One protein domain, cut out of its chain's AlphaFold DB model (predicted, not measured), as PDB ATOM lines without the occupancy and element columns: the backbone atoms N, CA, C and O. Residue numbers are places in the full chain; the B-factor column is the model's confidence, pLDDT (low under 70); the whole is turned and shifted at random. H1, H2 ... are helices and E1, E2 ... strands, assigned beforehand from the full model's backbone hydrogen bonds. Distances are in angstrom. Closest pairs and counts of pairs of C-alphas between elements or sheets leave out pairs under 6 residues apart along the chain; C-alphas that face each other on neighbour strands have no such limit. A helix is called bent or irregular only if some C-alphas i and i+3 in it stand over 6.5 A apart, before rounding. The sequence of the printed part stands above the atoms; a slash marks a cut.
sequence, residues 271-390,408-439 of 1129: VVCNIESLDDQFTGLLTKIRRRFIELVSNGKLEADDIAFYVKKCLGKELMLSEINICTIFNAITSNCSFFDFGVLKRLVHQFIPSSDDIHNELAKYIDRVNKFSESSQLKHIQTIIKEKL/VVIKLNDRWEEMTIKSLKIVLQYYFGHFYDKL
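AT A GLANCE: This is residues 271 to 390 and 408 to 439 of the 1129 residues of an uncharacterized protein of Amphimedon queenslandica (UniProt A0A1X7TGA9). Two long helices, H1 and H5, lie side by side and run opposite ways along an elongated domain, with the short helices H2, H3 and H4 gathered at one end. At the other end residues 420 to 424 of H7 meet residues 272 to 276 of H1 near the first residues of both helices, making a corner, and H6 and E1 lie farthest from the mean of the C-alphas, their centres 23.9 A and 25.4 A from it. The 152 printed residues include seven named helices and one named strand, in the order H1 H2 H3 H4 H5 H6 E1 H7, mostly helix. The whole is only just loose, close to compact, with a radius of gyration of the C-alphas of 18.0 A and spans of 55 by 32 by 29 A.

IN THESE COORDINATES: H1, residues 271 to 298, begins at C-alpha (-32.949, -87.623, 14.135) and is 40.3 A long. H2 is residues 304 to 315, H3 326 to 334 and H4 343 to 352. H5, residues 358 to 374, is 24.9 A long; H6 is 377 to 390 and E1 408 to 412. H7, residues 418 to 438, ends at C-alpha (-29.686, -108.186, 23.018); it is irregular, C-alphas 431 and 434 being 9.8 A apart, with a kink of 117 degrees near residue 432.

HOW THE PARTS SIT: H1, the hub, touches H5 at a shallow tilt of 20 degrees, closest at C-alphas 289 and 359, 6.7 A. H4 and H5, a helical hairpin, form with H1 a bundle, three helices side by side. H2 touches H3 and H4. H1 touches H3 with residues 290 to 294 alone, and H7 with 272 to 276 alone, about perpendicular at 83 degrees. H6 and H7 are near each other; E1 pairs with no named strand. Every O i to N i+4 pair is within hydrogen-bond range in H1 to H6, and 12 of 17 in H7.

THE WHOLE: The C-alphas of Gly 300 and Lys 389 are the two farthest apart, 57.0 A. Residues 391 to 407 are not printed; C-alphas 390 and 408 are 10.8 A apart across this cut. Of the links that are printed whole, none is long. Mean pLDDT of the printed part is 72.3; residues 377 to 390 and 408 to 439 are among those under 70.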
ATOM      1  N   VAL A 271     -33.815 -86.435  14.304       64.56
ATOM      2  CA  VAL A 271     -32.949 -87.623  14.135       64.56
ATOM      3  C   VAL A 271     -33.037 -88.178  12.712       64.56
ATOM      4  O   VAL A 271     -32.007 -88.461  12.112       64.56
ATOM      5  N   VAL A 272     -34.249 -88.260  12.159       65.12
ATOM      6  CA  VAL A 272     -34.520 -88.675  10.772       65.12
ATOM      7  C   VAL A 272     -33.834 -87.731   9.784       65.12
ATOM      8  O   VAL A 272     -32.952 -88.162   9.046       65.12
ATOM      9  N   CYS A 273     -34.125 -86.429   9.861       66.06
ATOM     10  CA  CYS A 273     -33.554 -85.438   8.951       66.06
ATOM     11  C   CYS A 273     -32.021 -85.336   9.048       66.06
ATOM     12  O   CYS A 273     -31.369 -85.050   8.048       66.06
ATOM     13  N   ASN A 274     -31.418 -85.587  10.217       71.75
ATOM     14  CA  ASN A 274     -29.959 -85.668  10.340       71.75
ATOM     15  C   ASN A 274     -29.381 -86.966   9.752       71.75
ATOM     16  O   ASN A 274     -28.303 -86.914   9.168       71.75
ATOM     17  N   ILE A 275     -30.065 -88.110   9.880       72.06
ATOM     18  CA  ILE A 275     -29.651 -89.375   9.245       72.06
ATOM     19  C   ILE A 275     -29.688 -89.232   7.719       72.06
ATOM     20  O   ILE A 275     -28.695 -89.517   7.058       72.06
ATOM     21  N   GLU A 276     -30.794 -88.726   7.177       73.56
ATOM     22  CA  GLU A 276     -30.980 -88.500   5.736       73.56
ATOM     23  C   GLU A 276     -29.966 -87.471   5.210       73.56
ATOM     24  O   GLU A 276     -29.271 -87.721   4.228       73.56
ATOM     25  N   SER A 277     -29.763 -86.368   5.939       79.31
ATOM     26  CA  SER A 277     -28.740 -85.368   5.611       79.31
ATOM     27  C   SER A 277     -27.309 -85.924   5.668       79.31
ATOM     28  O   SER A 277     -26.470 -85.495   4.876       79.31
ATOM     29  N   LEU A 278     -26.993 -86.861   6.571       80.31
ATOM     30  CA  LEU A 278     -25.684 -87.526   6.603       80.31
ATOM     31  C   LEU A 278     -25.498 -88.487   5.422       80.31
ATOM     32  O   LEU A 278     -24.406 -88.517   4.858       80.31
ATOM     33  N   ASP A 279     -26.538 -89.219   5.019       77.88
ATOM     34  CA  ASP A 279     -26.484 -90.177   3.905       77.88
ATOM     35  C   ASP A 279     -26.375 -89.471   2.535       77.88
ATOM     36  O   ASP A 279     -25.525 -89.829   1.712       77.88
ATOM     37  N   ASP A 280     -27.114 -88.370   2.337       79.06
ATOM     38  CA  ASP A 280     -26.964 -87.451   1.192       79.06
ATOM     39  C   ASP A 280     -25.525 -86.913   1.086       79.06
ATOM     40  O   ASP A 280     -24.895 -86.911   0.022       79.06
ATOM     41  N   GLN A 281     -24.977 -86.447   2.214       78.38
ATOM     42  CA  GLN A 281     -23.625 -85.892   2.274       78.38
ATOM     43  C   GLN A 281     -22.551 -86.959   2.066       78.38
ATOM     44  O   GLN A 281     -21.541 -86.679   1.412       78.38
ATOM     45  N   PHE A 282     -22.761 -88.165   2.594       84.25
ATOM     46  CA  PHE A 282     -21.871 -89.298   2.386       84.25
ATOM     47  C   PHE A 282     -21.850 -89.712   0.917       84.25
ATOM     48  O   PHE A 282     -20.774 -89.836   0.333       84.25
ATOM     49  N   THR A 283     -23.024 -89.824   0.296       82.25
ATOM     50  CA  THR A 283     -23.181 -90.106  -1.135       82.25
ATOM     51  C   THR A 283     -22.470 -89.044  -1.975       82.25
ATOM     52  O   THR A 283     -21.632 -89.376  -2.815       82.25
ATOM     53  N   GLY A 284     -22.689 -87.758  -1.682       83.56
ATOM     54  CA  GLY A 284     -21.997 -86.655  -2.353       83.56
ATOM     55  C   GLY A 284     -20.470 -86.682  -2.182       83.56
ATOM     56  O   GLY A 284     -19.738 -86.427  -3.144       83.56
ATOM     57  N   LEU A 285     -19.964 -87.020  -0.992       85.94
ATOM     58  CA  LEU A 285     -18.529 -87.184  -0.733       85.94
ATOM     59  C   LEU A 285     -17.954 -88.395  -1.488       85.94
ATOM     60  O   LEU A 285     -16.910 -88.273  -2.130       85.94
ATOM     61  N   LEU A 286     -18.648 -89.533  -1.469       85.31
ATOM     62  CA  LEU A 286     -18.275 -90.751  -2.186       85.31
ATOM     63  C   LEU A 286     -18.189 -90.503  -3.699       85.31
ATOM     64  O   LEU A 286     -17.210 -90.909  -4.328       85.31
ATOM     65  N   THR A 287     -19.138 -89.762  -4.280       85.06
ATOM     66  CA  THR A 287     -19.085 -89.343  -5.691       85.06
ATOM     67  C   THR A 287     -17.883 -88.438  -5.978       85.06
ATOM     68  O   THR A 287     -17.204 -88.642  -6.990       85.06
ATOM     69  N   LYS A 288     -17.560 -87.471  -5.100       87.56
ATOM     70  CA  LYS A 288     -16.357 -86.624  -5.248       87.56
ATOM     71  C   LYS A 288     -15.070 -87.455  -5.211       87.56
ATOM     72  O   LYS A 288     -14.230 -87.289  -6.093       87.56
ATOM     73  N   ILE A 289     -14.941 -88.363  -4.240       87.50
ATOM     74  CA  ILE A 289     -13.781 -89.254  -4.091       87.50
ATOM     75  C   ILE A 289     -13.642 -90.157  -5.326       87.50
ATOM     76  O   ILE A 289     -12.579 -90.175  -5.946       87.50
ATOM     77  N   ARG A 290     -14.717 -90.844  -5.743       88.56
ATOM     78  CA  ARG A 290     -14.726 -91.722  -6.929       88.56
ATOM     79  C   ARG A 290     -14.306 -90.971  -8.193       88.56
ATOM     80  O   ARG A 290     -13.439 -91.450  -8.919       88.56
ATOM     81  N   ARG A 291     -14.849 -89.767  -8.428       88.44
ATOM     82  CA  ARG A 291     -14.433 -88.901  -9.546       88.44
ATOM     83  C   ARG A 291     -12.947 -88.544  -9.466       88.44
ATOM     84  O   ARG A 291     -12.266 -88.624 -10.482       88.44
ATOM     85  N   ARG A 292     -12.424 -88.197  -8.284       88.00
ATOM     86  CA  ARG A 292     -11.001 -87.860  -8.120       88.00
ATOM     87  C   ARG A 292     -10.080 -89.043  -8.425       88.00
ATOM     88  O   ARG A 292      -9.055 -88.856  -9.072       88.00
ATOM     89  N   PHE A 293     -10.456 -90.258  -8.027       88.44
ATOM     90  CA  PHE A 293      -9.709 -91.465  -8.389       88.44
ATOM     91  C   PHE A 293      -9.761 -91.764  -9.895       88.44
ATOM     92  O   PHE A 293      -8.721 -92.083 -10.467       88.44
ATOM     93  N   ILE A 294     -10.913 -91.579 -10.558       86.19
ATOM     94  CA  ILE A 294     -11.009 -91.657 -12.031       86.19
ATOM     95  C   ILE A 294     -10.052 -90.642 -12.672       86.19
ATOM     96  O   ILE A 294      -9.245 -91.011 -13.517       86.19
ATOM     97  N   GLU A 295     -10.069 -89.381 -12.226       87.81
ATOM     98  CA  GLU A 295      -9.156 -88.346 -12.727       87.81
ATOM     99  C   GLU A 295      -7.677 -88.712 -12.533       87.81
ATOM    100  O   GLU A 295      -6.874 -88.458 -13.428       87.81
ATOM    101  N   LEU A 296      -7.282 -89.292 -11.396       84.50
ATOM    102  CA  LEU A 296      -5.885 -89.668 -11.148       84.50
ATOM    103  C   LEU A 296      -5.423 -90.820 -12.056       84.50
ATOM    104  O   LEU A 296      -4.322 -90.731 -12.606       84.50
ATOM    105  N   VAL A 297      -6.271 -91.832 -12.276       85.88
ATOM    106  CA  VAL A 297      -5.966 -92.957 -13.178       85.88
ATOM    107  C   VAL A 297      -5.973 -92.523 -14.645       85.88
ATOM    108  O   VAL A 297      -5.000 -92.759 -15.355       85.88
ATOM    109  N   SER A 298      -6.995 -91.794 -15.108       84.25
ATOM    110  CA  SER A 298      -7.059 -91.310 -16.499       84.25
ATOM    111  C   SER A 298      -5.956 -90.303 -16.860       84.25
ATOM    112  O   SER A 298      -5.676 -90.110 -18.038       84.25
ATOM    113  N   ASN A 299      -5.312 -89.667 -15.873       83.50
ATOM    114  CA  ASN A 299      -4.125 -88.827 -16.078       83.50
ATOM    115  C   ASN A 299      -2.790 -89.591 -15.930       83.50
ATOM    116  O   ASN A 299      -1.738 -88.948 -15.931       83.50
ATOM    117  N   GLY A 300      -2.804 -90.919 -15.753       80.06
ATOM    118  CA  GLY A 300      -1.593 -91.738 -15.596       80.06
ATOM    119  C   GLY A 300      -0.767 -91.401 -14.347       80.06
ATOM    120  O   GLY A 300       0.456 -91.515 -14.369       80.06
ATOM    121  N   LYS A 301      -1.411 -90.914 -13.276       80.56
ATOM    122  CA  LYS A 301      -0.746 -90.528 -12.011       80.56
ATOM    123  C   LYS A 301      -0.837 -91.595 -10.922       80.56
ATOM    124  O   LYS A 301      -0.248 -91.419  -9.860       80.56
ATOM    125  N   LEU A 302      -1.624 -92.635 -11.172       84.56
ATOM    126  CA  LEU A 302      -1.931 -93.740 -10.276       84.56
ATOM    127  C   LEU A 302      -2.492 -94.882 -11.132       84.56
ATOM    128  O   LEU A 302      -3.202 -94.606 -12.097       84.56
ATOM    129  N   GLU A 303      -2.202 -96.134 -10.793       86.44
ATOM    130  CA  GLU A 303      -2.718 -97.300 -11.522       86.44
ATOM    131  C   GLU A 303      -3.936 -97.897 -10.795       86.44
ATOM    132  O   GLU A 303      -4.098 -97.742  -9.581       86.44
ATOM    133  N   ALA A 304      -4.851 -98.535 -11.534       84.81
ATOM    134  CA  ALA A 304      -6.061 -99.111 -10.939       84.81
ATOM    135  C   ALA A 304      -5.732-100.323 -10.046       84.81
ATOM    136  O   ALA A 304      -6.344-100.502  -8.990       84.81
ATOM    137  N   ASP A 305      -4.724-101.101 -10.436       82.81
ATOM    138  CA  ASP A 305      -4.263-102.303  -9.742       82.81
ATOM    139  C   ASP A 305      -3.642-102.004  -8.370       82.81
ATOM    140  O   ASP A 305      -3.965-102.691  -7.401       82.81
ATOM    141  N   ASP A 306      -2.859-100.925  -8.238       83.50
ATOM    142  CA  ASP A 306      -2.348-100.426  -6.946       83.50
ATOM    143  C   ASP A 306      -3.488-100.193  -5.941       83.50
ATOM    144  O   ASP A 306      -3.414-100.564  -4.763       83.50
ATOM    145  N   ILE A 307      -4.576 -99.581  -6.419       83.19
ATOM    146  CA  ILE A 307      -5.754 -99.272  -5.608       83.19
ATOM    147  C   ILE A 307      -6.496-100.567  -5.265       83.19
ATOM    148  O   ILE A 307      -6.842-100.769  -4.100       83.19
ATOM    149  N   ALA A 308      -6.712-101.462  -6.234       83.38
ATOM    150  CA  ALA A 308      -7.365-102.752  -6.009       83.38
ATOM    151  C   ALA A 308      -6.598-103.607  -4.984       83.38
ATOM    152  O   ALA A 308      -7.193-104.125  -4.034       83.38
ATOM    153  N   PHE A 309      -5.272-103.680  -5.107       81.12
ATOM    154  CA  PHE A 309      -4.385-104.372  -4.173       81.12
ATOM    155  C   PHE A 309      -4.440-103.762  -2.762       81.12
ATOM    156  O   PHE A 309      -4.545-104.483  -1.763       81.12
ATOM    157  N   TYR A 310      -4.452-102.430  -2.653       77.12
ATOM    158  CA  TYR A 310      -4.586-101.749  -1.364       77.12
ATOM    159  C   TYR A 310      -5.980-101.927  -0.735       77.12
ATOM    160  O   TYR A 310      -6.084-102.089   0.484       77.12
ATOM    161  N   VAL A 311      -7.054-101.962  -1.536       79.69
ATOM    162  CA  VAL A 311      -8.415-102.285  -1.069       79.69
ATOM    163  C   VAL A 311      -8.488-103.726  -0.563       79.69
ATOM    164  O   VAL A 311      -8.957-103.941   0.555       79.69
ATOM    165  N   LYS A 312      -7.965-104.696  -1.324       80.88
ATOM    166  CA  LYS A 312      -7.836-106.107  -0.918       80.88
ATOM    167  C   LYS A 312      -7.132-106.225   0.439       80.88
ATOM    168  O   LYS A 312      -7.652-106.859   1.357       80.88
ATOM    169  N   LYS A 313      -6.010-105.516   0.619       78.81
ATOM    170  CA  LYS A 313      -5.282-105.431   1.898       78.81
ATOM    171  C   LYS A 313      -6.081-104.737   3.016       78.81
ATOM    172  O   LYS A 313      -5.943-105.112   4.175       78.81
ATOM    173  N   CYS A 314      -6.920-103.751   2.693       66.56
ATOM    174  CA  CYS A 314      -7.776-103.044   3.654       66.56
ATOM    175  C   CYS A 314      -9.037-103.808   4.087       66.56
ATOM    176  O   CYS A 314      -9.620-103.415   5.101       66.56
ATOM    177  N   LEU A 315      -9.465-104.817   3.320       71.12
ATOM    178  CA  LEU A 315     -10.655-105.643   3.574       71.12
ATOM    179  C   LEU A 315     -10.325-107.079   4.016       71.12
ATOM    180  O   LEU A 315     -11.194-107.754   4.557       71.12
ATOM    181  N   GLY A 316      -9.102-107.567   3.778       62.44
ATOM    182  CA  GLY A 316      -8.704-108.942   4.113       62.44
ATOM    183  C   GLY A 316      -9.399-110.020   3.269       62.44
ATOM    184  O   GLY A 316      -9.442-111.179   3.673       62.44
ATOM    185  N   LYS A 317      -9.960-109.646   2.112       69.19
ATOM    186  CA  LYS A 317     -10.749-110.514   1.228       69.19
ATOM    187  C   LYS A 317     -10.389-110.262  -0.236       69.19
ATOM    188  O   LYS A 317     -10.102-109.131  -0.622       69.19
ATOM    189  N   GLU A 318     -10.442-111.321  -1.039       66.75
ATOM    190  CA  GLU A 318     -10.242-111.262  -2.486       66.75
ATOM    191  C   GLU A 318     -11.318-110.422  -3.195       66.75
ATOM    192  O   GLU A 318     -12.509-110.520  -2.877       66.75
ATOM    193  N   LEU A 319     -10.897-109.620  -4.176       69.38
ATOM    194  CA  LEU A 319     -11.790-108.813  -5.007       69.38
ATOM    195  C   LEU A 319     -12.019-109.531  -6.340       69.38
ATOM    196  O   LEU A 319     -11.235-109.386  -7.273       69.38
ATOM    197  N   MET A 320     -13.106-110.300  -6.431       59.62
ATOM    198  CA  MET A 320     -13.506-110.993  -7.663       59.62
ATOM    199  C   MET A 320     -14.090-109.995  -8.678       59.62
ATOM    200  O   MET A 320     -15.307-109.892  -8.835       59.62
ATOM    201  N   LEU A 321     -13.220-109.212  -9.319       67.69
ATOM    202  CA  LEU A 321     -13.572-108.244 -10.360       67.69
ATOM    203  C   LEU A 321     -13.317-108.860 -11.742       67.69
ATOM    204  O   LEU A 321     -12.242-109.398 -11.986       67.69
ATOM    205  N   SER A 322     -14.281-108.748 -12.657       60.78
ATOM    206  CA  SER A 322     -14.119-109.167 -14.060       60.78
ATOM    207  C   SER A 322     -13.217-108.232 -14.873       60.78
ATOM    208  O   SER A 322     -12.700-108.621 -15.912       60.78
ATOM    209  N   GLU A 323     -13.047-106.996 -14.403       73.81
ATOM    210  CA  GLU A 323     -12.208-105.950 -14.981       73.81
ATOM    211  C   GLU A 323     -11.743-105.037 -13.832       73.81
ATOM    212  O   GLU A 323     -12.540-104.720 -12.940       73.81
ATOM    213  N   ILE A 324     -10.477-104.612 -13.817       78.44
ATOM    214  CA  ILE A 324      -9.921-103.776 -12.744       78.44
ATOM    215  C   ILE A 324      -9.938-102.309 -13.183       78.44
ATOM    216  O   ILE A 324      -9.045-101.826 -13.872       78.44
ATOM    217  N   ASN A 325     -10.970-101.578 -12.761       83.06
ATOM    218  CA  ASN A 325     -11.081-100.140 -12.985       83.06
ATOM    219  C   ASN A 325     -11.689 -99.447 -11.752       83.06
ATOM    220  O   ASN A 325     -12.242-100.085 -10.855       83.06
ATOM    221  N   ILE A 326     -11.611 -98.113 -11.682       85.50
ATOM    222  CA  ILE A 326     -12.120 -97.364 -10.516       85.50
ATOM    223  C   ILE A 326     -13.614 -97.614 -10.269       85.50
ATOM    224  O   ILE A 326     -14.052 -97.589  -9.120       85.50
ATOM    225  N   CYS A 327     -14.408 -97.888 -11.305       80.25
ATOM    226  CA  CYS A 327     -15.828 -98.171 -11.141       80.25
ATOM    227  C   CYS A 327     -16.088 -99.547 -10.512       80.25
ATOM    228  O   CYS A 327     -16.907 -99.620  -9.595       80.25
ATOM    229  N   THR A 328     -15.389-100.605 -10.932       83.25
ATOM    230  CA  THR A 328     -15.527-101.947 -10.340       83.25
ATOM    231  C   THR A 328     -14.967-101.989  -8.916       83.25
ATOM    232  O   THR A 328     -15.642-102.483  -8.011       83.25
ATOM    233  N   ILE A 329     -13.811-101.356  -8.674       82.31
ATOM    234  CA  ILE A 329     -13.213-101.214  -7.336       82.31
ATOM    235  C   ILE A 329     -14.152-100.449  -6.389       82.31
ATOM    236  O   ILE A 329     -14.405-100.906  -5.271       82.31
ATOM    237  N   PHE A 330     -14.710 -99.306  -6.816       82.00
ATOM    238  CA  PHE A 330     -15.619 -98.544  -5.953       82.00
ATOM    239  C   PHE A 330     -16.947 -99.271  -5.716       82.00
ATOM    240  O   PHE A 330     -17.439 -99.254  -4.593       82.00
ATOM    241  N   ASN A 331     -17.500 -99.963  -6.717       80.81
ATOM    242  CA  ASN A 331     -18.697-100.787  -6.522       80.81
ATOM    243  C   ASN A 331     -18.453-101.901  -5.481       80.81
ATOM    244  O   ASN A 331     -19.313-102.140  -4.633       80.81
ATOM    245  N   ALA A 332     -17.272-102.532  -5.487       76.31
ATOM    246  CA  ALA A 332     -16.920-103.559  -4.508       76.31
ATOM    247  C   ALA A 332     -16.815-103.005  -3.074       76.31
ATOM    248  O   ALA A 332     -17.383-103.601  -2.153       76.31
ATOM    249  N   ILE A 333     -16.171-101.846  -2.861       73.62
ATOM    250  CA  ILE A 333     -16.107-101.248  -1.511       73.62
ATOM    251  C   ILE A 333     -17.450-100.686  -1.043       73.62
ATOM    252  O   ILE A 333     -17.683-100.699   0.160       73.62
ATOM    253  N   THR A 334     -18.352-100.254  -1.934       67.44
ATOM    254  CA  THR A 334     -19.697 -99.783  -1.543       67.44
ATOM    255  C   THR A 334     -20.471-100.842  -0.752       67.44
ATOM    256  O   THR A 334     -21.176-100.494   0.187       67.44
ATOM    257  N   SER A 335     -20.274-102.138  -1.031       64.81
ATOM    258  CA  SER A 335     -20.885-103.221  -0.235       64.81
ATOM    259  C   SER A 335     -20.398-103.306   1.225       64.81
ATOM    260  O   SER A 335     -21.034-103.968   2.040       64.81
ATOM    261  N   ASN A 336     -19.295-102.624   1.562       58.59
ATOM    262  CA  ASN A 336     -18.674-102.576   2.891       58.59
ATOM    263  C   ASN A 336     -18.447-101.125   3.371       58.59
ATOM    264  O   ASN A 336     -17.590-100.891   4.219       58.59
ATOM    265  N   CYS A 337     -19.165-100.145   2.806       63.38
ATOM    266  CA  CYS A 337     -19.031 -98.729   3.150       63.38
ATOM    267  C   CYS A 337     -20.407 -98.111   3.429       63.38
ATOM    268  O   CYS A 337     -21.326 -98.232   2.625       63.38
ATOM    269  N   SER A 338     -20.531 -97.397   4.544       72.19
ATOM    270  CA  SER A 338     -21.736 -96.666   4.949       72.19
ATOM    271  C   SER A 338     -21.378 -95.294   5.520       72.19
ATOM    272  O   SER A 338     -20.216 -95.006   5.809       72.19
ATOM    273  N   PHE A 339     -22.392 -94.457   5.745       70.50
ATOM    274  CA  PHE A 339     -22.219 -93.115   6.297       70.50
ATOM    275  C   PHE A 339     -21.575 -93.092   7.708       70.50
ATOM    276  O   PHE A 339     -20.998 -92.070   8.089       70.50
ATOM    277  N   PHE A 340     -21.559 -94.224   8.433       63.59
ATOM    278  CA  PHE A 340     -20.766 -94.422   9.660       63.59
ATOM    279  C   PHE A 340     -19.496 -95.267   9.482       63.59
ATOM    280  O   PHE A 340     -18.481 -94.959  10.108       63.59
ATOM    281  N   ASP A 341     -19.517 -96.307   8.640       68.38
ATOM    282  CA  ASP A 341     -18.319 -97.096   8.326       68.38
ATOM    283  C   ASP A 341     -17.740 -96.710   6.964       68.38
ATOM    284  O   ASP A 341     -18.073 -97.268   5.924       68.38
ATOM    285  N   PHE A 342     -16.837 -95.736   6.989       74.31
ATOM    286  CA  PHE A 342     -16.072 -95.283   5.830       74.31
ATOM    287  C   PHE A 342     -14.563 -95.481   6.048       74.31
ATOM    288  O   PHE A 342     -13.732 -94.765   5.477       74.31
ATOM    289  N   GLY A 343     -14.182 -96.460   6.882       69.19
ATOM    290  CA  GLY A 343     -12.788 -96.701   7.265       69.19
ATOM    291  C   GLY A 343     -11.868 -97.009   6.077       69.19
ATOM    292  O   GLY A 343     -10.727 -96.545   6.047       69.19
ATOM    293  N   VAL A 344     -12.372 -97.733   5.072       77.12
ATOM    294  CA  VAL A 344     -11.641 -98.036   3.826       77.12
ATOM    295  C   VAL A 344     -11.468 -96.777   2.971       77.12
ATOM    296  O   VAL A 344     -10.348 -96.466   2.569       77.12
ATOM    297  N   LEU A 345     -12.538 -96.000   2.764       80.56
ATOM    298  CA  LEU A 345     -12.497 -94.726   2.028       80.56
ATOM    299  C   LEU A 345     -11.507 -93.736   2.654       80.56
ATOM    300  O   LEU A 345     -10.699 -93.141   1.942       80.56
ATOM    301  N   LYS A 346     -11.503 -93.612   3.987       81.25
ATOM    302  CA  LYS A 346     -10.537 -92.772   4.709       81.25
ATOM    303  C   LYS A 346      -9.089 -93.222   4.478       81.25
ATOM    304  O   LYS A 346      -8.226 -92.374   4.259       81.25
ATOM    305  N   ARG A 347      -8.812 -94.534   4.497       81.69
ATOM    306  CA  ARG A 347      -7.469 -95.072   4.198       81.69
ATOM    307  C   ARG A 347      -7.052 -94.783   2.752       81.69
ATOM    308  O   ARG A 347      -5.947 -94.299   2.545       81.69
ATOM    309  N   LEU A 348      -7.945 -94.978   1.779       83.94
ATOM    310  CA  LEU A 348      -7.685 -94.669   0.365       83.94
ATOM    311  C   LEU A 348      -7.338 -93.191   0.134       83.94
ATOM    312  O   LEU A 348      -6.340 -92.892  -0.521       83.94
ATOM    313  N   VAL A 349      -8.122 -92.271   0.706       86.12
ATOM    314  CA  VAL A 349      -7.875 -90.823   0.593       86.12
ATOM    315  C   VAL A 349      -6.525 -90.440   1.215       86.12
ATOM    316  O   VAL A 349      -5.771 -89.696   0.596       86.12
ATOM    317  N   HIS A 350      -6.172 -90.978   2.388       83.50
ATOM    318  CA  HIS A 350      -4.867 -90.711   3.011       83.50
ATOM    319  C   HIS A 350      -3.672 -91.368   2.300       83.50
ATOM    320  O   HIS A 350      -2.566 -90.844   2.405       83.50
ATOM    321  N   GLN A 351      -3.868 -92.485   1.595       85.75
ATOM    322  CA  GLN A 351      -2.793 -93.203   0.905       85.75
ATOM    323  C   GLN A 351      -2.450 -92.604  -0.466       85.75
ATOM    324  O   GLN A 351      -1.275 -92.529  -0.819       85.75
ATOM    325  N   PHE A 352      -3.467 -92.235  -1.249       84.81
ATOM    326  CA  PHE A 352      -3.318 -92.000  -2.691       84.81
ATOM    327  C   PHE A 352      -3.648 -90.577  -3.151       84.81
ATOM    328  O   PHE A 352      -3.239 -90.180  -4.241       84.81
ATOM    329  N   ILE A 353      -4.378 -89.793  -2.352       85.69
ATOM    330  CA  ILE A 353      -4.713 -88.408  -2.694       85.69
ATOM    331  C   ILE A 353      -3.749 -87.472  -1.943       85.69
ATOM    332  O   ILE A 353      -3.659 -87.569  -0.719       85.69
ATOM    333  N   PRO A 354      -3.039 -86.542  -2.614       84.00
ATOM    334  CA  PRO A 354      -2.126 -85.615  -1.944       84.00
ATOM    335  C   PRO A 354      -2.822 -84.770  -0.870       84.00
ATOM    336  O   PRO A 354      -3.923 -84.276  -1.091       84.00
ATOM    337  N   SER A 355      -2.161 -84.510   0.260       77.38
ATOM    338  CA  SER A 355      -2.730 -83.752   1.394       77.38
ATOM    339  C   SER A 355      -3.120 -82.295   1.082       77.38
ATOM    340  O   SER A 355      -3.701 -81.620   1.926       77.38
ATOM    341  N   SER A 356      -2.777 -81.793  -0.108       75.81
ATOM    342  CA  SER A 356      -3.159 -80.478  -0.640       75.81
ATOM    343  C   SER A 356      -4.466 -80.481  -1.450       75.81
ATOM    344  O   SER A 356      -4.891 -79.425  -1.912       75.81
ATOM    345  N   ASP A 357      -5.055 -81.652  -1.697       88.44
ATOM    346  CA  ASP A 357      -6.264 -81.844  -2.507       88.44
ATOM    347  C   ASP A 357      -7.537 -81.527  -1.696       88.44
ATOM    348  O   ASP A 357      -7.610 -81.815  -0.496       88.44
ATOM    349  N   ASP A 358      -8.564 -80.948  -2.327       86.62
ATOM    350  CA  ASP A 358      -9.757 -80.459  -1.617       86.62
ATOM    351  C   ASP A 358     -10.597 -81.589  -0.997       86.62
ATOM    352  O   ASP A 358     -11.263 -81.380   0.022       86.62
ATOM    353  N   ILE A 359     -10.471 -82.810  -1.528       89.00
ATOM    354  CA  ILE A 359     -11.048 -84.042  -0.978       89.00
ATOM    355  C   ILE A 359     -10.703 -84.246   0.510       89.00
ATOM    356  O   ILE A 359     -11.573 -84.671   1.272       89.00
ATOM    357  N   HIS A 360      -9.488 -83.909   0.964       83.19
ATOM    358  CA  HIS A 360      -9.117 -84.041   2.387       83.19
ATOM    359  C   HIS A 360      -9.915 -83.090   3.283       83.19
ATOM    360  O   HIS A 360     -10.328 -83.464   4.381       83.19
ATOM    361  N   ASN A 361     -10.177 -81.874   2.802       85.88
ATOM    362  CA  ASN A 361     -10.976 -80.870   3.504       85.88
ATOM    363  C   ASN A 361     -12.464 -81.268   3.539       85.88
ATOM    364  O   ASN A 361     -13.128 -81.110   4.561       85.88
ATOM    365  N   GLU A 362     -12.990 -81.827   2.448       85.75
ATOM    366  CA  GLU A 362     -14.364 -82.345   2.396       85.75
ATOM    367  C   GLU A 362     -14.557 -83.567   3.312       85.75
ATOM    368  O   GLU A 362     -15.530 -83.616   4.066       85.75
ATOM    369  N   LEU A 363     -13.601 -84.504   3.332       86.06
ATOM    370  CA  LEU A 363     -13.601 -85.646   4.252       86.06
ATOM    371  C   LEU A 363     -13.502 -85.198   5.722       86.06
ATOM    372  O   LEU A 363     -14.208 -85.738   6.572       86.06
ATOM    373  N   ALA A 364     -12.681 -84.189   6.030       84.44
ATOM    374  CA  ALA A 364     -12.579 -83.634   7.381       84.44
ATOM    375  C   ALA A 364     -13.896 -82.984   7.851       84.44
ATOM    376  O   ALA A 364     -14.349 -83.265   8.960       84.44
ATOM    377  N   LYS A 365     -14.556 -82.185   6.996       85.94
ATOM    378  CA  LYS A 365     -15.892 -81.615   7.280       85.94
ATOM    379  C   LYS A 365     -16.950 -82.694   7.489       85.94
ATOM    380  O   LYS A 365     -17.850 -82.510   8.302       85.94
ATOM    381  N   TYR A 366     -16.869 -83.795   6.745       85.38
ATOM    382  CA  TYR A 366     -17.794 -84.911   6.900       85.38
ATOM    383  C   TYR A 366     -17.600 -85.616   8.252       85.38
ATOM    384  O   TYR A 366     -18.564 -85.788   8.994       85.38
ATOM    385  N   ILE A 367     -16.351 -85.916   8.630       79.69
ATOM    386  CA  ILE A 367     -16.007 -86.481   9.949       79.69
ATOM    387  C   ILE A 367     -16.500 -85.576  11.092       79.69
ATOM    388  O   ILE A 367     -17.093 -86.072  12.048       79.69
ATOM    389  N   ASP A 368     -16.314 -84.257  10.985       81.12
ATOM    390  CA  ASP A 368     -16.817 -83.288  11.971       81.12
ATOM    391  C   ASP A 368     -18.349 -83.347  12.128       81.12
ATOM    392  O   ASP A 368     -18.866 -83.325  13.244       81.12
ATOM    393  N   ARG A 369     -19.092 -83.523  11.029       78.00
ATOM    394  CA  ARG A 369     -20.560 -83.658  11.057       78.00
ATOM    395  C   ARG A 369     -21.029 -84.983  11.658       78.00
ATOM    396  O   ARG A 369     -21.992 -84.973  12.420       78.00
ATOM    397  N   VAL A 370     -20.327 -86.087  11.394       78.06
ATOM    398  CA  VAL A 370     -20.584 -87.390  12.042       78.06
ATOM    399  C   VAL A 370     -20.359 -87.291  13.560       78.06
ATOM    400  O   VAL A 370     -21.220 -87.703  14.340       78.06
ATOM    401  N   ASN A 371     -19.266 -86.653  13.993       75.19
ATOM    402  CA  ASN A 371     -19.001 -86.384  15.413       75.19
ATOM    403  C   ASN A 371     -20.057 -85.442  16.026       75.19
ATOM    404  O   ASN A 371     -20.520 -85.641  17.146       75.19
ATOM    405  N   LYS A 372     -20.504 -84.422  15.289       78.19
ATOM    406  CA  LYS A 372     -21.559 -83.516  15.759       78.19
ATOM    407  C   LYS A 372     -22.914 -84.219  15.916       78.19
ATOM    408  O   LYS A 372     -23.686 -83.842  16.796       78.19
ATOM    409  N   PHE A 373     -23.189 -85.251  15.119       75.25
ATOM    410  CA  PHE A 373     -24.373 -86.096  15.285       75.25
ATOM    411  C   PHE A 373     -24.254 -87.051  16.483       75.25
ATOM    412  O   PHE A 373     -25.244 -87.214  17.200       75.25
ATOM    413  N   SER A 374     -23.065 -87.601  16.786       65.81
ATOM    414  CA  SER A 374     -22.878 -88.376  18.031       65.81
ATOM    415  C   SER A 374     -23.184 -87.547  19.281       65.81
ATOM    416  O   SER A 374     -23.639 -88.071  20.295       65.81
ATOM    417  N   GLU A 375     -22.991 -86.231  19.184       64.94
ATOM    418  CA  GLU A 375     -23.284 -85.276  20.245       64.94
ATOM    419  C   GLU A 375     -24.770 -84.864  20.364       64.94
ATOM    420  O   GLU A 375     -25.095 -84.097  21.279       64.94
ATOM    421  N   SER A 376     -25.678 -85.372  19.511       70.06
ATOM    422  CA  SER A 376     -27.117 -85.037  19.535       70.06
ATOM    423  C   SER A 376     -27.794 -85.404  20.863       70.06
ATOM    424  O   SER A 376     -27.546 -86.453  21.465       70.06
ATOM    425  N   SER A 377     -28.708 -84.535  21.304       63.47
ATOM    426  CA  SER A 377     -29.484 -84.674  22.541       63.47
ATOM    427  C   SER A 377     -30.320 -85.959  22.572       63.47
ATOM    428  O   SER A 377     -30.356 -86.637  23.598       63.47
ATOM    429  N   GLN A 378     -30.937 -86.329  21.447       64.31
ATOM    430  CA  GLN A 378     -31.792 -87.514  21.336       64.31
ATOM    431  C   GLN A 378     -30.977 -88.810  21.379       64.31
ATOM    432  O   GLN A 378     -31.327 -89.746  22.099       64.31
ATOM    433  N   LEU A 379     -29.838 -88.855  20.681       66.62
ATOM    434  CA  LEU A 379     -28.947 -90.015  20.715       66.62
ATOM    435  C   LEU A 379     -28.350 -90.213  22.121       66.62
ATOM    436  O   LEU A 379     -28.354 -91.330  22.644       66.62
ATOM    437  N   LYS A 380     -27.935 -89.124  22.781       67.62
ATOM    438  CA  LYS A 380     -27.514 -89.128  24.194       67.62
ATOM    439  C   LYS A 380     -28.629 -89.544  25.152       67.62
ATOM    440  O   LYS A 380     -28.339 -90.196  26.156       67.62
ATOM    441  N   HIS A 381     -29.888 -89.215  24.864       65.75
ATOM    442  CA  HIS A 381     -31.030 -89.660  25.662       65.75
ATOM    443  C   HIS A 381     -31.223 -91.182  25.556       65.75
ATOM    444  O   HIS A 381     -31.277 -91.857  26.586       65.75
ATOM    445  N   ILE A 382     -31.195 -91.738  24.337       66.25
ATOM    446  CA  ILE A 382     -31.237 -93.192  24.088       66.25
ATOM    447  C   ILE A 382     -30.064 -93.896  24.792       66.25
ATOM    448  O   ILE A 382     -30.268 -94.868  25.523       66.25
ATOM    449  N   GLN A 383     -28.842 -93.375  24.635       63.00
ATOM    450  CA  GLN A 383     -27.642 -93.921  25.274       63.00
ATOM    451  C   GLN A 383     -27.736 -93.873  26.809       63.00
ATOM    452  O   GLN A 383     -27.379 -94.848  27.469       63.00
ATOM    453  N   THR A 384     -28.258 -92.782  27.380       64.31
ATOM    454  CA  THR A 384     -28.479 -92.640  28.829       64.31
ATOM    455  C   THR A 384     -29.498 -93.657  29.342       64.31
ATOM    456  O   THR A 384     -29.183 -94.367  30.292       64.31
ATOM    457  N   ILE A 385     -30.661 -93.814  28.693       61.25
ATOM    458  CA  ILE A 385     -31.693 -94.787  29.112       61.25
ATOM    459  C   ILE A 385     -31.132 -96.217  29.111       61.25
ATOM    460  O   ILE A 385     -31.314 -96.963  30.076       61.25
ATOM    461  N   ILE A 386     -30.420 -96.606  28.048       62.16
ATOM    462  CA  ILE A 386     -29.806 -97.938  27.944       62.16
ATOM    463  C   ILE A 386     -28.737 -98.120  29.037       62.16
ATOM    464  O   ILE A 386     -28.696 -99.163  29.694       62.16
ATOM    465  N   LYS A 387     -27.917 -97.095  29.302       59.91
ATOM    466  CA  LYS A 387     -26.867 -97.120  30.333       59.91
ATOM    467  C   LYS A 387     -27.424 -97.157  31.760       59.91
ATOM    468  O   LYS A 387     -26.881 -97.887  32.589       59.91
ATOM    469  N   GLU A 388     -28.516 -96.453  32.053       58.78
ATOM    470  CA  GLU A 388     -29.238 -96.566  33.328       58.78
ATOM    471  C   GLU A 388     -29.818 -97.972  33.516       58.78
ATOM    472  O   GLU A 388     -29.674 -98.556  34.589       58.78
ATOM    473  N   LYS A 389     -30.409 -98.561  32.467       55.03
ATOM    474  CA  LYS A 389     -30.952 -99.928  32.534       55.03
ATOM    475  C   LYS A 389     -29.856-100.963  32.782       55.03
ATOM    476  O   LYS A 389     -30.018-101.786  33.682       55.03
ATOM    477  N   LEU A 390     -28.722-100.863  32.088       52.28
ATOM    478  CA  LEU A 390     -27.540-101.698  32.348       52.28
ATOM    479  C   LEU A 390     -26.993-101.501  33.775       52.28
ATOM    480  O   LEU A 390     -26.617-102.474  34.420       52.28
ATOM    481  N   VAL A 408     -35.344-104.367  25.795       51.53
ATOM    482  CA  VAL A 408     -35.755-102.994  25.491       51.53
ATOM    483  C   VAL A 408     -36.586-103.035  24.205       51.53
ATOM    484  O   VAL A 408     -36.334-103.848  23.314       51.53
ATOM    485  N   VAL A 409     -37.613-102.193  24.117       52.41
ATOM    486  CA  VAL A 409     -38.468-102.093  22.927       52.41
ATOM    487  C   VAL A 409     -38.405-100.661  22.422       52.41
ATOM    488  O   VAL A 409     -38.965 -99.758  23.040       52.41
ATOM    489  N   ILE A 410     -37.710-100.438  21.307       58.38
ATOM    490  CA  ILE A 410     -37.716 -99.141  20.624       58.38
ATOM    491  C   ILE A 410     -38.967 -99.102  19.747       58.38
ATOM    492  O   ILE A 410     -39.075 -99.848  18.774       58.38
ATOM    493  N   LYS A 411     -39.924 -98.252  20.111       54.84
ATOM    494  CA  LYS A 411     -41.178 -98.077  19.384       54.84
ATOM    495  C   LYS A 411     -41.070 -96.861  18.469       54.84
ATOM    496  O   LYS A 411     -40.909 -95.731  18.935       54.84
ATOM    497  N   LEU A 412     -41.188 -97.112  17.170       56.59
ATOM    498  CA  LEU A 412     -41.303 -96.082  16.145       56.59
ATOM    499  C   LEU A 412     -42.774 -95.653  16.046       56.59
ATOM    500  O   LEU A 412     -43.653 -96.499  15.874       56.59
ATOM    501  N   ASN A 413     -43.040 -94.354  16.180       49.19
ATOM    502  CA  ASN A 413     -44.347 -93.760  15.895       49.19
ATOM    503  C   ASN A 413     -44.351 -93.176  14.461       49.19
ATOM    504  O   ASN A 413     -43.291 -92.853  13.927       49.19
ATOM    505  N   ASP A 414     -45.539 -93.027  13.863       52.25
ATOM    506  CA  ASP A 414     -45.783 -92.602  12.468       52.25
ATOM    507  C   ASP A 414     -45.229 -93.532  11.366       52.25
ATOM    508  O   ASP A 414     -44.610 -94.562  11.624       52.25
ATOM    509  N   ARG A 415     -45.488 -93.194  10.090       47.78
ATOM    510  CA  ARG A 415     -44.895 -93.895   8.934       47.78
ATOM    511  C   ARG A 415     -43.442 -93.469   8.728       47.78
ATOM    512  O   ARG A 415     -43.198 -92.300   8.423       47.78
ATOM    513  N   TRP A 416     -42.524 -94.423   8.840       51.66
ATOM    514  CA  TRP A 416     -41.108 -94.308   8.474       51.66
ATOM    515  C   TRP A 416     -40.872 -94.966   7.112       51.66
ATOM    516  O   TRP A 416     -41.563 -95.925   6.768       51.66
ATOM    517  N   GLU A 417     -39.894 -94.478   6.352       55.59
ATOM    518  CA  GLU A 417     -39.490 -95.110   5.092       55.59
ATOM    519  C   GLU A 417     -38.493 -96.247   5.347       55.59
ATOM    520  O   GLU A 417     -37.714 -96.219   6.304       55.59
ATOM    521  N   GLU A 418     -38.508 -97.276   4.496       49.97
ATOM    522  CA  GLU A 418     -37.703 -98.488   4.702       49.97
ATOM    523  C   GLU A 418     -36.193 -98.190   4.713       49.97
ATOM    524  O   GLU A 418     -35.437 -98.799   5.472       49.97
ATOM    525  N   MET A 419     -35.758 -97.206   3.918       48.31
ATOM    526  CA  MET A 419     -34.378 -96.709   3.908       48.31
ATOM    527  C   MET A 419     -34.019 -96.027   5.233       48.31
ATOM    528  O   MET A 419     -33.027 -96.401   5.855       48.31
ATOM    529  N   THR A 420     -34.863 -95.124   5.740       54.69
ATOM    530  CA  THR A 420     -34.671 -94.466   7.044       54.69
ATOM    531  C   THR A 420     -34.601 -95.484   8.194       54.69
ATOM    532  O   THR A 420     -33.782 -95.333   9.101       54.69
ATOM    533  N   ILE A 421     -35.387 -96.571   8.145       59.78
ATOM    534  CA  ILE A 421     -35.317 -97.676   9.127       59.78
ATOM    535  C   ILE A 421     -33.981 -98.435   9.025       59.78
ATOM    536  O   ILE A 421     -33.356 -98.717  10.053       59.78
ATOM    537  N   LYS A 422     -33.503 -98.745   7.810       62.62
ATOM    538  CA  LYS A 422     -32.185 -99.378   7.589       62.62
ATOM    539  C   LYS A 422     -31.047 -98.492   8.105       62.62
ATOM    540  O   LYS A 422     -30.169 -98.981   8.816       62.62
ATOM    541  N   SER A 423     -31.099 -97.191   7.838       60.75
ATOM    542  CA  SER A 423     -30.097 -96.229   8.305       60.75
ATOM    543  C   SER A 423     -30.142 -96.024   9.827       60.75
ATOM    544  O   SER A 423     -29.090 -95.983  10.465       60.75
ATOM    545  N   LEU A 424     -31.326 -96.032  10.456       67.94
ATOM    546  CA  LEU A 424     -31.458 -96.064  11.922       67.94
ATOM    547  C   LEU A 424     -30.861 -97.347  12.532       67.94
ATOM    548  O   LEU A 424     -30.241 -97.295  13.596       67.94
ATOM    549  N   LYS A 425     -30.992 -98.500  11.863       67.56
ATOM    550  CA  LYS A 425     -30.319 -99.736  12.293       67.56
ATOM    551  C   LYS A 425     -28.792 -99.596  12.260       67.56
ATOM    552  O   LYS A 425     -28.153-100.009  13.225       67.56
ATOM    553  N   ILE A 426     -28.221 -98.978  11.223       64.94
ATOM    554  CA  ILE A 426     -26.771 -98.713  11.135       64.94
ATOM    555  C   ILE A 426     -26.312 -97.803  12.288       64.94
ATOM    556  O   ILE A 426     -25.335 -98.133  12.959       64.94
ATOM    557  N   VAL A 427     -27.055 -96.727  12.589       66.56
ATOM    558  CA  VAL A 427     -26.804 -95.848  13.754       66.56
ATOM    559  C   VAL A 427     -26.738 -96.665  15.050       66.56
ATOM    560  O   VAL A 427     -25.754 -96.604  15.787       66.56
ATOM    561  N   LEU A 428     -27.774 -97.459  15.338       66.94
ATOM    562  CA  LEU A 428     -27.850 -98.238  16.579       66.94
ATOM    563  C   LEU A 428     -26.757 -99.318  16.656       66.94
ATOM    564  O   LEU A 428     -26.181 -99.533  17.722       66.94
ATOM    565  N   GLN A 429     -26.427 -99.967  15.539       65.56
ATOM    566  CA  GLN A 429     -25.348-100.953  15.481       65.56
ATOM    567  C   GLN A 429     -23.973-100.308  15.736       65.56
ATOM    568  O   GLN A 429     -23.168-100.879  16.472       65.56
ATOM    569  N   TYR A 430     -23.728 -99.104  15.208       65.12
ATOM    570  CA  TYR A 430     -22.483 -98.352  15.416       65.12
ATOM    571  C   TYR A 430     -22.272 -97.944  16.885       65.12
ATOM    572  O   TYR A 430     -21.189 -98.148  17.430       65.12
ATOM    573  N   TYR A 431     -23.305 -97.417  17.558       58.84
ATOM    574  CA  TYR A 431     -23.172 -96.932  18.943       58.84
ATOM    575  C   TYR A 431     -23.297 -98.016  20.030       58.84
ATOM    576  O   TYR A 431     -22.863 -97.771  21.157       58.84
ATOM    577  N   PHE A 432     -23.870 -99.191  19.730       58.03
ATOM    578  CA  PHE A 432     -24.118-100.244  20.732       58.03
ATOM    579  C   PHE A 432     -23.462-101.609  20.433       58.03
ATOM    580  O   PHE A 432     -23.406-102.457  21.329       58.03
ATOM    581  N   GLY A 433     -22.918-101.834  19.230       56.19
ATOM    582  CA  GLY A 433     -22.138-103.033  18.886       56.19
ATOM    583  C   GLY A 433     -22.854-104.350  19.224       56.19
ATOM    584  O   GLY A 433     -24.057-104.480  19.023       56.19
ATOM    585  N   HIS A 434     -22.138-105.317  19.808       48.44
ATOM    586  CA  HIS A 434     -22.683-106.630  20.209       48.44
ATOM    587  C   HIS A 434     -23.794-106.594  21.284       48.44
ATOM    588  O   HIS A 434     -24.352-107.640  21.620       48.44
ATOM    589  N   PHE A 435     -24.131-105.430  21.854       46.31
ATOM    590  CA  PHE A 435     -25.322-105.298  22.701       46.31
ATOM    591  C   PHE A 435     -26.599-105.083  21.881       46.31
ATOM    592  O   PHE A 435     -27.680-105.366  22.392       46.31
ATOM    593  N   TYR A 436     -26.495-104.655  20.617       54.47
ATOM    594  CA  TYR A 436     -27.628-104.438  19.714       54.47
ATOM    595  C   TYR A 436     -28.548-105.669  19.621       54.47
ATOM    596  O   TYR A 436     -29.750-105.561  19.872       54.47
ATOM    597  N   ASP A 437     -27.978-106.856  19.392       50.97
ATOM    598  CA  ASP A 437     -28.726-108.119  19.256       50.97
ATOM    599  C   ASP A 437     -29.428-108.562  20.557       50.97
ATOM    600  O   ASP A 437     -30.308-109.419  20.538       50.97
ATOM    601  N   LYS A 438     -29.060-107.966  21.701       47.56
ATOM    602  CA  LYS A 438     -29.686-108.186  23.018       47.56
ATOM    603  C   LYS A 438     -30.678-107.079  23.404       47.56
ATOM    604  O   LYS A 438     -31.326-107.187  24.445       47.56
ATOM    605  N   LEU A 439     -30.778-106.012  22.607       43.12
ATOM    606  CA  LEU A 439     -31.518-104.786  22.925       43.12
ATOM    607  C   LEU A 439     -32.754-104.539  22.050       43.12
ATOM    608  O   LEU A 439     -33.520-103.639  22.386       43.12
TER     609      LEU A 439